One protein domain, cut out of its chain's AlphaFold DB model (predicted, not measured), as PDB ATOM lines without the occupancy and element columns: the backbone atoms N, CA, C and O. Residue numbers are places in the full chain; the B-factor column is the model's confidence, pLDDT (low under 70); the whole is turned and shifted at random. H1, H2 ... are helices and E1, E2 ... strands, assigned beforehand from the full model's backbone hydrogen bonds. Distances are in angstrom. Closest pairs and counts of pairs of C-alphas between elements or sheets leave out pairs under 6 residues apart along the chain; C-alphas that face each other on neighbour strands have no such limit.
ATOM      1  N   ASN A   6     163.298 148.177 171.567       80.25
ATOM      2  CA  ASN A   6     163.164 146.924 170.822       80.25
ATOM      3  C   ASN A   6     164.482 146.147 170.733       80.25
ATOM      4  O   ASN A   6     164.482 144.967 170.389       80.25
ATOM      5  N   LYS A   7     165.610 146.800 171.031       83.81
ATOM      6  CA  LYS A   7     166.947 146.187 171.066       83.81
ATOM      7  C   LYS A   7     167.419 145.876 172.482       83.81
ATOM      8  O   LYS A   7     168.603 145.609 172.688       83.81
ATOM      9  N   ALA A   8     166.521 145.952 173.456       89.25
ATOM     10  CA  ALA A   8     166.843 145.727 174.846       89.25
ATOM     11  C   ALA A   8     165.876 144.733 175.479       89.25
ATOM     12  O   ALA A   8     164.676 144.725 175.222       89.25
ATOM     13  N   GLU A   9     166.421 143.891 176.338       92.81
ATOM     14  CA  GLU A   9     165.681 142.885 177.074       92.81
ATOM     15  C   GLU A   9     165.325 143.433 178.454       92.81
ATOM     16  O   GLU A   9     166.199 143.907 179.179       92.81
ATOM     17  N   LEU A  10     164.050 143.358 178.845       94.06
ATOM     18  CA  LEU A  10     163.644 143.636 180.222       94.06
ATOM     19  C   LEU A  10     164.195 142.529 181.123       94.06
ATOM     20  O   LEU A  10     163.848 141.362 180.935       94.06
ATOM     21  N   VAL A  11     165.043 142.876 182.087       95.25
ATOM     22  CA  VAL A  11     165.696 141.900 182.977       95.25
ATOM     23  C   VAL A  11     165.191 141.980 184.410       95.25
ATOM     24  O   VAL A  11     165.221 140.984 185.128       95.25
ATOM     25  N   PHE A  12     164.699 143.142 184.839       96.69
ATOM     26  CA  PHE A  12     164.194 143.328 186.193       96.69
ATOM     27  C   PHE A  12     163.143 144.429 186.214       96.69
ATOM     28  O   PHE A  12     163.332 145.479 185.609       96.69
ATOM     29  N   GLU A  13     162.050 144.199 186.917       96.31
ATOM     30  CA  GLU A  13     160.967 145.162 187.075       96.31
ATOM     31  C   GLU A  13     160.696 145.372 188.558       96.31
ATOM     32  O   GLU A  13     160.665 144.415 189.335       96.31
ATOM     33  N   VAL A  14     160.498 146.630 188.941       95.38
ATOM     34  CA  VAL A  14     160.114 147.017 190.295       95.38
ATOM     35  C   VAL A  14     158.872 147.886 190.220       95.38
ATOM     36  O   VAL A  14     158.801 148.810 189.411       95.38
ATOM     37  N   LYS A  15     157.893 147.583 191.069       93.44
ATOM     38  CA  LYS A  15     156.660 148.356 191.222       93.44
ATOM     39  C   LYS A  15     156.599 148.896 192.638       93.44
ATOM     40  O   LYS A  15     156.789 148.135 193.587       93.44
ATOM     41  N   TYR A  16     156.301 150.182 192.764       90.75
ATOM     42  CA  TYR A  16     156.124 150.866 194.039       90.75
ATOM     43  C   TYR A  16     154.672 151.308 194.202       90.75
ATOM     44  O   TYR A  16     154.140 152.031 193.354       90.75
ATOM     45  N   PHE A  17     154.042 150.884 195.291       86.19
ATOM     46  CA  PHE A  17     152.634 151.119 195.593       86.19
ATOM     47  C   PHE A  17     152.459 152.092 196.757       86.19
ATOM     48  O   PHE A  17     153.305 152.210 197.639       86.19
ATOM     49  N   ASP A  18     151.298 152.737 196.785       77.19
ATOM     50  CA  ASP A  18     150.808 153.486 197.939       77.19
ATOM     51  C   ASP A  18     149.931 152.562 198.790       77.19
ATOM     52  O   ASP A  18     148.793 152.287 198.406       77.19
ATOM     53  N   ASN A  19     150.465 152.036 199.900       72.62
ATOM     54  CA  ASN A  19     149.740 151.165 200.840       72.62
ATOM     55  C   ASN A  19     148.942 150.036 200.145       72.62
ATOM     56  O   ASN A  19     147.748 149.858 200.385       72.62
ATOM     57  N   GLY A  20     149.569 149.311 199.212       68.12
ATOM     58  CA  GLY A  20     148.926 148.215 198.477       68.12
ATOM     59  C   GLY A  20     147.956 148.630 197.361       68.12
ATOM     60  O   GLY A  20     147.392 147.762 196.689       68.12
ATOM     61  N   CYS A  21     147.759 149.929 197.104       74.06
ATOM     62  CA  CYS A  21     146.912 150.402 196.012       74.06
ATOM     63  C   CYS A  21     147.602 150.211 194.649       74.06
ATOM     64  O   CYS A  21     148.535 150.932 194.292       74.06
ATOM     65  N   LYS A  22     147.116 149.241 193.862       74.94
ATOM     66  CA  LYS A  22     147.734 148.824 192.587       74.94
ATOM     67  C   LYS A  22     147.383 149.681 191.369       74.94
ATOM     68  O   LYS A  22     147.987 149.510 190.320       74.94
ATOM     69  N   ASN A  23     146.422 150.595 191.485       73.56
ATOM     70  CA  ASN A  23     145.846 151.268 190.317       73.56
ATOM     71  C   ASN A  23     146.706 152.419 189.761       73.56
ATOM     72  O   ASN A  23     146.374 152.945 188.703       73.56
ATOM     73  N   ASN A  24     147.771 152.836 190.458       74.31
ATOM     74  CA  ASN A  24     148.659 153.914 190.007       74.31
ATOM     75  C   ASN A  24     150.059 153.814 190.647       74.31
ATOM     76  O   ASN A  24     150.453 154.671 191.445       74.31
ATOM     77  N   CYS A  25     150.773 152.724 190.358       86.50
ATOM     78  CA  CYS A  25     152.116 152.480 190.882       86.50
ATOM     79  C   CYS A  25     153.209 153.143 190.042       86.50
ATOM     80  O   CYS A  25     153.075 153.314 188.835       86.50
ATOM     81  N   THR A  26     154.309 153.487 190.705       91.50
ATOM     82  CA  THR A  26     155.544 153.900 190.031       91.50
ATOM     83  C   THR A  26     156.310 152.663 189.596       91.50
ATOM     84  O   THR A  26     156.430 151.714 190.374       91.50
ATOM     85  N   HIS A  27     156.833 152.679 188.375       93.81
ATOM     86  CA  HIS A  27     157.596 151.573 187.819       93.81
ATOM     87  C   HIS A  27     159.051 151.948 187.592       93.81
ATOM     88  O   HIS A  27     159.373 153.029 187.102       93.81
ATOM     89  N   GLU A  28     159.918 150.987 187.874       94.94
ATOM     90  CA  GLU A  28     161.303 150.997 187.444       94.94
ATOM     91  C   GLU A  28     161.595 149.730 186.651       94.94
ATOM     92  O   GLU A  28     161.565 148.613 187.177       94.94
ATOM     93  N   TYR A  29     161.901 149.911 185.375       95.44
ATOM     94  CA  TYR A  29     162.234 148.832 184.464       95.44
ATOM     95  C   TYR A  29     163.724 148.870 184.164       95.44
ATOM     96  O   TYR A  29     164.239 149.823 183.581       95.44
ATOM     97  N   LEU A  30     164.424 147.815 184.549       95.50
ATOM     98  CA  LEU A  30     165.813 147.615 184.192       95.50
ATOM     99  C   LEU A  30     165.888 146.782 182.921       95.50
ATOM    100  O   LEU A  30     165.469 145.620 182.892       95.50
ATOM    101  N   TYR A  31     166.513 147.355 181.908       94.31
ATOM    102  CA  TYR A  31     166.769 146.693 180.645       94.31
ATOM    103  C   TYR A  31     168.256 146.425 180.447       94.31
ATOM    104  O   TYR A  31     169.117 147.119 180.993       94.31
ATOM    105  N   LYS A  32     168.542 145.430 179.609       93.44
ATOM    106  CA  LYS A  32     169.880 145.034 179.188       93.44
ATOM    107  C   LYS A  32     169.956 144.975 177.664       93.44
ATOM    108  O   LYS A  32     169.115 144.353 177.022       93.44
ATOM    109  N   LYS A  33     170.966 145.612 177.077       89.81
ATOM    110  CA  LYS A  33     171.295 145.494 175.648       89.81
ATOM    111  C   LYS A  33     172.249 144.324 175.390       89.81
ATOM    112  O   LYS A  33     172.887 143.800 176.303       89.81
ATOM    113  N   SER A  34     172.384 143.946 174.119       83.38
ATOM    114  CA  SER A  34     173.266 142.860 173.661       83.38
ATOM    115  C   SER A  34     174.753 143.064 173.979       83.38
ATOM    116  O   SER A  34     175.508 142.101 174.022       83.38
ATOM    117  N   ASP A  35     175.183 144.305 174.192       84.62
ATOM    118  CA  ASP A  35     176.551 144.706 174.536       84.62
ATOM    119  C   ASP A  35     176.786 144.828 176.056       84.62
ATOM    120  O   ASP A  35     177.757 145.447 176.482       84.62
ATOM    121  N   ASN A  36     175.918 144.229 176.884       83.31
ATOM    122  CA  ASN A  36     175.921 144.338 178.353       83.31
ATOM    123  C   ASN A  36     175.744 145.771 178.886       83.31
ATOM    124  O   ASN A  36     176.017 146.027 180.058       83.31
ATOM    125  N   ILE A  37     175.238 146.701 178.075       89.31
ATOM    126  CA  ILE A  37     174.839 148.019 178.567       89.31
ATOM    127  C   ILE A  37     173.477 147.913 179.252       89.31
ATOM    128  O   ILE A  37     172.507 147.420 178.667       89.31
ATOM    129  N   TYR A  38     173.395 148.425 180.478       92.25
ATOM    130  CA  TYR A  38     172.164 148.475 181.255       92.25
ATOM    131  C   TYR A  38     171.595 149.886 181.297       92.25
ATOM    132  O   TYR A  38     172.321 150.884 181.266       92.25
ATOM    133  N   LYS A  46     151.378 157.661 190.948       83.19
ATOM    134  CA  LYS A  46     151.019 158.644 191.977       83.19
ATOM    135  C   LYS A  46     152.210 158.871 192.908       83.19
ATOM    136  O   LYS A  46     152.718 157.934 193.520       83.19
ATOM    137  N   ILE A  47     152.609 160.129 193.055       74.81
ATOM    138  CA  ILE A  47     153.724 160.516 193.917       74.81
ATOM    139  C   ILE A  47     153.269 160.472 195.376       74.81
ATOM    140  O   ILE A  47     152.316 161.153 195.760       74.81
ATOM    141  N   THR A  48     153.955 159.666 196.183       77.88
ATOM    142  CA  THR A  48     153.752 159.559 197.633       77.88
ATOM    143  C   THR A  48     155.093 159.498 198.352       77.88
ATOM    144  O   THR A  48     156.112 159.151 197.751       77.88
ATOM    145  N   ASP A  49     155.106 159.777 199.655       80.69
ATOM    146  CA  ASP A  49     156.328 159.696 200.463       80.69
ATOM    147  C   ASP A  49     156.969 158.302 200.433       80.69
ATOM    148  O   ASP A  49     158.195 158.194 200.479       80.69
ATOM    149  N   SER A  50     156.167 157.231 200.345       77.88
ATOM    150  CA  SER A  50     156.707 155.874 200.188       77.88
ATOM    151  C   SER A  50     157.415 155.729 198.842       77.88
ATOM    152  O   SER A  50     158.569 155.305 198.812       77.88
ATOM    153  N   VAL A  51     156.787 156.160 197.742       79.12
ATOM    154  CA  VAL A  51     157.400 156.128 196.405       79.12
ATOM    155  C   VAL A  51     158.704 156.925 196.385       79.12
ATOM    156  O   VAL A  51     159.715 156.402 195.916       79.12
ATOM    157  N   ILE A  52     158.726 158.137 196.946       81.00
ATOM    158  CA  ILE A  52     159.930 158.984 196.993       81.00
ATOM    159  C   ILE A  52     161.049 158.297 197.788       81.00
ATOM    160  O   ILE A  52     162.183 158.224 197.326       81.00
ATOM    161  N   LYS A  53     160.741 157.726 198.962       79.88
ATOM    162  CA  LYS A  53     161.730 157.003 199.784       79.88
ATOM    163  C   LYS A  53     162.232 155.730 199.112       79.88
ATOM    164  O   LYS A  53     163.358 155.283 199.374       79.88
ATOM    165  N   ASN A  54     161.378 155.089 198.313       76.94
ATOM    166  CA  ASN A  54     161.632 153.737 197.857       76.94
ATOM    167  C   ASN A  54     162.233 153.606 196.461       76.94
ATOM    168  O   ASN A  54     163.036 152.684 196.269       76.94
ATOM    169  N   SER A  55     161.908 154.528 195.568       81.50
ATOM    170  CA  SER A  55     162.321 154.535 194.166       81.50
ATOM    171  C   SER A  55     163.530 155.455 193.918       81.50
ATOM    172  O   SER A  55     164.131 155.998 194.848       81.50
ATOM    173  N   TYR A  56     163.904 155.607 192.655       83.00
ATOM    174  CA  TYR A  56     164.864 156.553 192.097       83.00
ATOM    175  C   TYR A  56     164.192 157.863 191.674       83.00
ATOM    176  O   TYR A  56     164.733 158.583 190.845       83.00
ATOM    177  N   TYR A  57     163.047 158.209 192.265       83.00
ATOM    178  CA  TYR A  57     162.308 159.445 191.999       83.00
ATOM    179  C   TYR A  57     163.202 160.691 191.854       83.00
ATOM    180  O   TYR A  57     163.075 161.434 190.883       83.00
ATOM    181  N   GLU A  58     164.148 160.896 192.780       84.50
ATOM    182  CA  GLU A  58     165.069 162.044 192.755       84.50
ATOM    183  C   GLU A  58     166.022 162.036 191.552       84.50
ATOM    184  O   GLU A  58     166.350 163.094 191.028       84.50
ATOM    185  N   LEU A  59     166.438 160.857 191.074       85.81
ATOM    186  CA  LEU A  59     167.310 160.735 189.900       85.81
ATOM    187  C   LEU A  59     166.612 161.222 188.622       85.81
ATOM    188  O   LEU A  59     167.272 161.730 187.720       85.81
ATOM    189  N   PHE A  60     165.289 161.068 188.560       87.38
ATOM    190  CA  PHE A  60     164.468 161.430 187.406       87.38
ATOM    191  C   PHE A  60     163.665 162.720 187.620       87.38
ATOM    192  O   PHE A  60     162.827 163.061 186.793       87.38
ATOM    193  N   ASN A  61     163.893 163.446 188.722       86.06
ATOM    194  CA  ASN A  61     163.101 164.618 189.120       86.06
ATOM    195  C   ASN A  61     161.578 164.365 189.129       86.06
ATOM    196  O   ASN A  61     160.788 165.285 188.929       86.06
ATOM    197  N   GLY A  62     161.164 163.119 189.365       83.44
ATOM    198  CA  GLY A  62     159.763 162.702 189.327       83.44
ATOM    199  C   GLY A  62     159.120 162.618 187.944       83.44
ATOM    200  O   GLY A  62     157.917 162.369 187.868       83.44
ATOM    201  N   GLU A  63     159.885 162.800 186.872       88.38
ATOM    202  CA  GLU A  63     159.406 162.702 185.494       88.38
ATOM    203  C   GLU A  63     159.741 161.339 184.885       88.38
ATOM    204  O   GLU A  63     160.638 160.637 185.348       88.38
ATOM    205  N   GLU A  64     159.014 160.947 183.839       91.81
ATOM    206  CA  GLU A  64     159.368 159.752 183.075       91.81
ATOM    207  C   GLU A  64     160.725 159.943 182.390       91.81
ATOM    208  O   GLU A  64     160.998 160.995 181.805       91.81
ATOM    209  N   GLY A  65     161.584 158.925 182.428       90.94
ATOM    210  CA  GLY A  65     162.883 159.048 181.789       90.94
ATOM    211  C   GLY A  65     163.754 157.808 181.842       90.94
ATOM    212  O   GLY A  65     163.442 156.800 182.471       90.94
ATOM    213  N   LEU A  72     178.005 147.289 188.080       87.19
ATOM    214  CA  LEU A  72     178.167 147.267 189.538       87.19
ATOM    215  C   LEU A  72     176.956 147.887 190.247       87.19
ATOM    216  O   LEU A  72     176.519 147.399 191.296       87.19
ATOM    217  N   ILE A  73     176.375 148.934 189.654       89.56
ATOM    218  CA  ILE A  73     175.162 149.583 190.160       89.56
ATOM    219  C   ILE A  73     173.963 148.650 189.983       89.56
ATOM    220  O   ILE A  73     173.143 148.550 190.895       89.56
ATOM    221  N   VAL A  74     173.885 147.905 188.876       92.62
ATOM    222  CA  VAL A  74     172.820 146.920 188.619       92.62
ATOM    223  C   VAL A  74     172.740 145.874 189.725       92.62
ATOM    224  O   VAL A  74     171.650 145.577 190.220       92.62
ATOM    225  N   TYR A  75     173.879 145.323 190.153       91.62
ATOM    226  CA  TYR A  75     173.889 144.339 191.235       91.62
ATOM    227  C   TYR A  75     173.339 144.927 192.545       91.62
ATOM    228  O   TYR A  75     172.474 144.324 193.193       91.62
ATOM    229  N   ALA A  76     173.803 146.122 192.923       91.75
ATOM    230  CA  ALA A  76     173.342 146.808 194.128       91.75
ATOM    231  C   ALA A  76     171.844 147.152 194.054       91.75
ATOM    232  O   ALA A  76     171.106 146.923 195.015       91.75
ATOM    233  N   TYR A  77     171.395 147.631 192.893       93.12
ATOM    234  CA  TYR A  77     170.007 147.947 192.573       93.12
ATOM    235  C   TYR A  77     169.087 146.739 192.777       93.12
ATOM    236  O   TYR A  77     168.151 146.796 193.581       93.12
ATOM    237  N   LYS A  78     169.394 145.613 192.117       94.75
ATOM    238  CA  LYS A  78     168.599 144.383 192.214       94.75
ATOM    239  C   LYS A  78     168.532 143.888 193.653       94.75
ATOM    240  O   LYS A  78     167.449 143.643 194.175       94.75
ATOM    241  N   LYS A  79     169.680 143.818 194.337       94.12
ATOM    242  CA  LYS A  79     169.757 143.354 195.729       94.12
ATOM    243  C   LYS A  79     168.933 144.228 196.678       94.12
ATOM    244  O   LYS A  79     168.201 143.690 197.511       94.12
ATOM    245  N   ARG A  80     169.027 145.558 196.552       92.75
ATOM    246  CA  ARG A  80     168.248 146.523 197.350       92.75
ATOM    247  C   ARG A  80     166.751 146.312 197.144       92.75
ATOM    248  O   ARG A  80     166.023 146.187 198.124       92.75
ATOM    249  N   ASN A  81     166.298 146.244 195.895       94.19
ATOM    250  CA  ASN A  81     164.873 146.128 195.590       94.19
ATOM    251  C   ASN A  81     164.305 144.749 195.952       94.19
ATOM    252  O   ASN A  81     163.231 144.679 196.543       94.19
ATOM    253  N   SER A  82     165.050 143.657 195.750       94.94
ATOM    254  CA  SER A  82     164.646 142.333 196.244       94.94
ATOM    255  C   SER A  82     164.542 142.276 197.769       94.94
ATOM    256  O   SER A  82     163.683 141.575 198.296       94.94
ATOM    257  N   TYR A  83     165.407 142.984 198.503       93.56
ATOM    258  CA  TYR A  83     165.277 143.096 199.958       93.56
ATOM    259  C   TYR A  83     164.018 143.880 200.344       93.56
ATOM    260  O   TYR A  83     163.249 143.424 201.187       93.56
ATOM    261  N   LYS A  84     163.760 145.016 199.684       90.94
ATOM    262  CA  LYS A  84     162.556 145.819 199.925       90.94
ATOM    263  C   LYS A  84     161.273 145.051 199.653       90.94
ATOM    264  O   LYS A  84     160.395 145.087 200.499       90.94
ATOM    265  N   ALA A  85     161.197 144.292 198.563       92.12
ATOM    266  CA  ALA A  85     160.034 143.457 198.270       92.12
ATOM    267  C   ALA A  85     159.761 142.392 199.350       92.12
ATOM    268  O   ALA A  85     158.628 141.954 199.511       92.12
ATOM    269  N   LYS A  86     160.779 141.975 200.120       92.00
ATOM    270  CA  LYS A  86     160.602 141.051 201.254       92.00
ATOM    271  C   LYS A  86     160.131 141.752 202.528       92.00
ATOM    272  O   LYS A  86     159.383 141.160 203.294       92.00
ATOM    273  N   VAL A  87     160.613 142.970 202.781       90.75
ATOM    274  CA  VAL A  87     160.334 143.713 204.025       90.75
ATOM    275  C   VAL A  87     159.060 144.550 203.920       90.75
ATOM    276  O   VAL A  87     158.277 144.593 204.860       90.75
ATOM    277  N   TYR A  88     158.841 145.176 202.767       86.88
ATOM    278  CA  TYR A  88     157.739 146.083 202.451       86.88
ATOM    279  C   TYR A  88     156.878 145.489 201.330       86.88
ATOM    280  O   TYR A  88     156.645 146.123 200.305       86.88
ATOM    281  N   PHE A  89     156.448 144.237 201.490       83.88
ATOM    282  CA  PHE A  89     155.781 143.457 200.436       83.88
ATOM    283  C   PHE A  89     154.440 144.050 199.958       83.88
ATOM    284  O   PHE A  89     153.975 143.713 198.873       83.88
ATOM    285  N   GLU A  90     153.816 144.934 200.741       85.88
ATOM    286  CA  GLU A  90     152.606 145.675 200.345       85.88
ATOM    287  C   GLU A  90     152.925 146.933 199.517       85.88
ATOM    288  O   GLU A  90     152.066 147.446 198.801       85.88
ATOM    289  N   GLU A  91     154.161 147.429 199.598       87.56
ATOM    290  CA  GLU A  91     154.609 148.670 198.957       87.56
ATOM    291  C   GLU A  91     155.547 148.417 197.778       87.56
ATOM    292  O   GLU A  91     155.676 149.278 196.913       87.56
ATOM    293  N   VAL A  92     156.213 147.260 197.723       90.75
ATOM    294  CA  VAL A  92     157.221 146.952 196.706       90.75
ATOM    295  C   VAL A  92     157.023 145.544 196.159       90.75
ATOM    296  O   VAL A  92     157.098 144.562 196.893       90.75
ATOM    297  N   GLU A  93     156.856 145.443 194.844       93.25
ATOM    298  CA  GLU A  93     156.859 144.177 194.107       93.25
ATOM    299  C   GLU A  93     158.042 144.163 193.140       93.25
ATOM    300  O   GLU A  93     158.384 145.179 192.535       93.25
ATOM    301  N   VAL A  94     158.679 143.002 193.010       95.69
ATOM    302  CA  VAL A  94     159.824 142.789 192.126       95.69
ATOM    303  C   VAL A  94     159.555 141.587 191.240       95.69
ATOM    304  O   VAL A  94     159.153 140.532 191.731       95.69
ATOM    305  N   ILE A  95     159.862 141.730 189.955       95.62
ATOM    306  CA  ILE A  95     159.866 140.638 188.989       95.62
ATOM    307  C   ILE A  95     161.273 140.529 188.400       95.62
ATOM    308  O   ILE A  95     161.760 141.445 187.737       95.62
ATOM    309  N   ASP A  96     161.933 139.396 188.652       94.88
ATOM    310  CA  ASP A  96     163.211 139.055 188.026       94.88
ATOM    311  C   ASP A  96     162.949 138.201 186.781       94.88
ATOM    312  O   ASP A  96     162.663 137.001 186.855       94.88
ATOM    313  N   TRP A  97     163.011 138.855 185.626       94.62
ATOM    314  CA  TRP A  97     162.707 138.235 184.343       94.62
ATOM    315  C   TRP A  97     163.802 137.269 183.890       94.62
ATOM    316  O   TRP A  97     163.502 136.289 183.211       94.62
ATOM    317  N   GLU A  98     165.053 137.487 184.298       90.25
ATOM    318  CA  GLU A  98     166.148 136.560 183.998       90.25
ATOM    319  C   GLU A  98     165.976 135.234 184.741       90.25
ATOM    320  O   GLU A  98     166.279 134.175 184.190       90.25
ATOM    321  N   ILE A  99     165.466 135.271 185.975       88.06
ATOM    322  CA  ILE A  99     165.127 134.057 186.722       88.06
ATOM    323  C   ILE A  99     163.901 133.380 186.106       88.06
ATOM    324  O   ILE A  99     163.952 132.181 185.838       88.06
ATOM    325  N   LEU A 100     162.822 134.125 185.842       86.12
ATOM    326  CA  LEU A 100     161.584 133.569 185.279       86.12
ATOM    327  C   LEU A 100     161.816 132.844 183.947       86.12
ATOM    328  O   LEU A 100     161.323 131.735 183.770       86.12
ATOM    329  N   ARG A 101     162.619 133.418 183.044       86.38
ATOM    330  CA  ARG A 101     162.952 132.800 181.746       86.38
ATOM    331  C   ARG A 101     163.760 131.507 181.852       86.38
ATOM    332  O   ARG A 101     163.798 130.760 180.891       86.38
ATOM    333  N   ARG A 102     164.431 131.238 182.979       83.75
ATOM    334  CA  ARG A 102     165.169 129.975 183.192       83.75
ATOM    335  C   ARG A 102     164.271 128.829 183.649       83.75
ATOM    336  O   ARG A 102     164.717 127.687 183.668       83.75
ATOM    337  N   VAL A 103     163.063 129.149 184.103       74.44
ATOM    338  CA  VAL A 103     162.104 128.190 184.668       74.44
ATOM    339  C   VAL A 103     161.038 127.790 183.637       74.44
ATOM    340  O   VAL A 103     160.348 126.793 183.838       74.44
ATOM    341  N   ILE A 104     160.922 128.548 182.543       61.91
ATOM    342  CA  ILE A 104     160.041 128.298 181.391       61.91
ATOM    343  C   ILE A 104     160.856 127.626 180.287       61.91
ATOM    344  O   ILE A 104     160.329 126.671 179.676       61.91
TER     345      ILE A 104
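What this domain is: This is residues 6 to 38, 46 to 65 and 72 to 104 of the 104 residues of an uncharacterized protein of Clostridium carnis (UniProt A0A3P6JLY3). A long two-stranded hairpin, E1 and E2, with the short strand E3 added along E1, makes one twisted sheet; the long helix H3 and the short helix H1 cover one face of it, and no named helix lies over the other face. The hairpin runs along the longest axis, H4 extends the chain from the end of E3 at the sheet's level, and the small helix H2 lies beyond H1, off the sheet. The printed part has 86 residues with three named strands and four named helices, in the order E1, E2, H1, H2, H3, E3, H4; the sheet's order is E2, E1, E3, antiparallel throughout, and the class is mixed, helices and strands. The whole is compact, with a radius of gyration of the C-alphas of 13.3 A, and its C-alphas span 36 by 29 by 24 A.

Where its parts are: In the sheet, E1 is residues 8 to 18, 29.2 A from first to last C-alpha, beginning with C-alpha 8 at (166.843, 145.727, 174.846); it bends by 60 degrees at residue 11. E2, residues 21 to 33, is 32.1 A long and bends by 70 degrees at residue 24. E3 is residues 92 to 96, 13.2 A. H3, residues 72 to 87, is the longest helix at 23.2 A, from C-alpha 72 at (178.167, 147.267, 189.538). H1 is residues 49 to 54, 8.4 A, and H2 is residues 57 to 60, 5.4 A. H4 is residues 97 to 103, 10.1 A, ending with C-alpha 103 at (162.104, 128.190, 184.668).

How they stand to each other: E1 is the inner strand of the sheet, and E2 and E3 are its edge strands. E1 and E2 form a hairpin, antiparallel with 157 degrees between their directions; N 14 and O 28 are 2.9 A apart, and N 28 and O 14 are 2.9 A apart, within hydrogen-bond range. E1 and E3 are antiparallel at 165 degrees, with N 15 to O 93 at 2.9 A and N 93 to O 15 at 3.0 A. H3 is on the sheet at a height of 9.4 A, over E1 and E3 and only just not over E2, on which 2 of its 16 C-alphas fall. It runs slantwise to the strands, but only just, at 32 degrees to E1 on the local plane. Its closest C-alphas to E3 are those of Ala 85 and Val 92, 4.8 A apart. H1 is on the same face as H3, over E1 at a height of 8.5 A, and runs only just slantwise, at 32 degrees to E1 on the local plane; its closest C-alpha pair with E1 is Val 51 and Tyr 16, 5.9 A. H1 and H3 are only just apart, at 8.2 A. H2 is not on the sheet; it is close to H1 but not clearly touching, with the C-alphas of Ile 52 and Glu 58 closest at 7.3 A. H4 stands at the sheet's level, 3.1 A in height over a local plane fitted to just 6 C-alphas; its closest C-alphas to E1 are those of Trp 97 and Val 11, 4.9 A apart. In H1 and H3 every O i to N i+4 pair is within hydrogen-bond range; in H4 it is 1 of 3, with 3 of 4 O i to N i+3 pairs within range, and H2 is too short for an i+4 pair.

The domain as a whole: The two C-alphas farthest apart, those of Asn 19 and Asp 35, are 38.1 A apart. Residues 39 to 45 are not printed, with 25.8 A between C-alphas 38 and 46, and residues 66 to 71 are not printed, with 20.8 A between C-alphas 65 and 72. The links E1 to E2, H1 to H2, H3 to E3 and E3 to H4 are tight; those from E2 to H1 and from H2 to H3 run across the cuts. The mean pLDDT of the printed part is 87.1, and residues 20 and 104 are under 70.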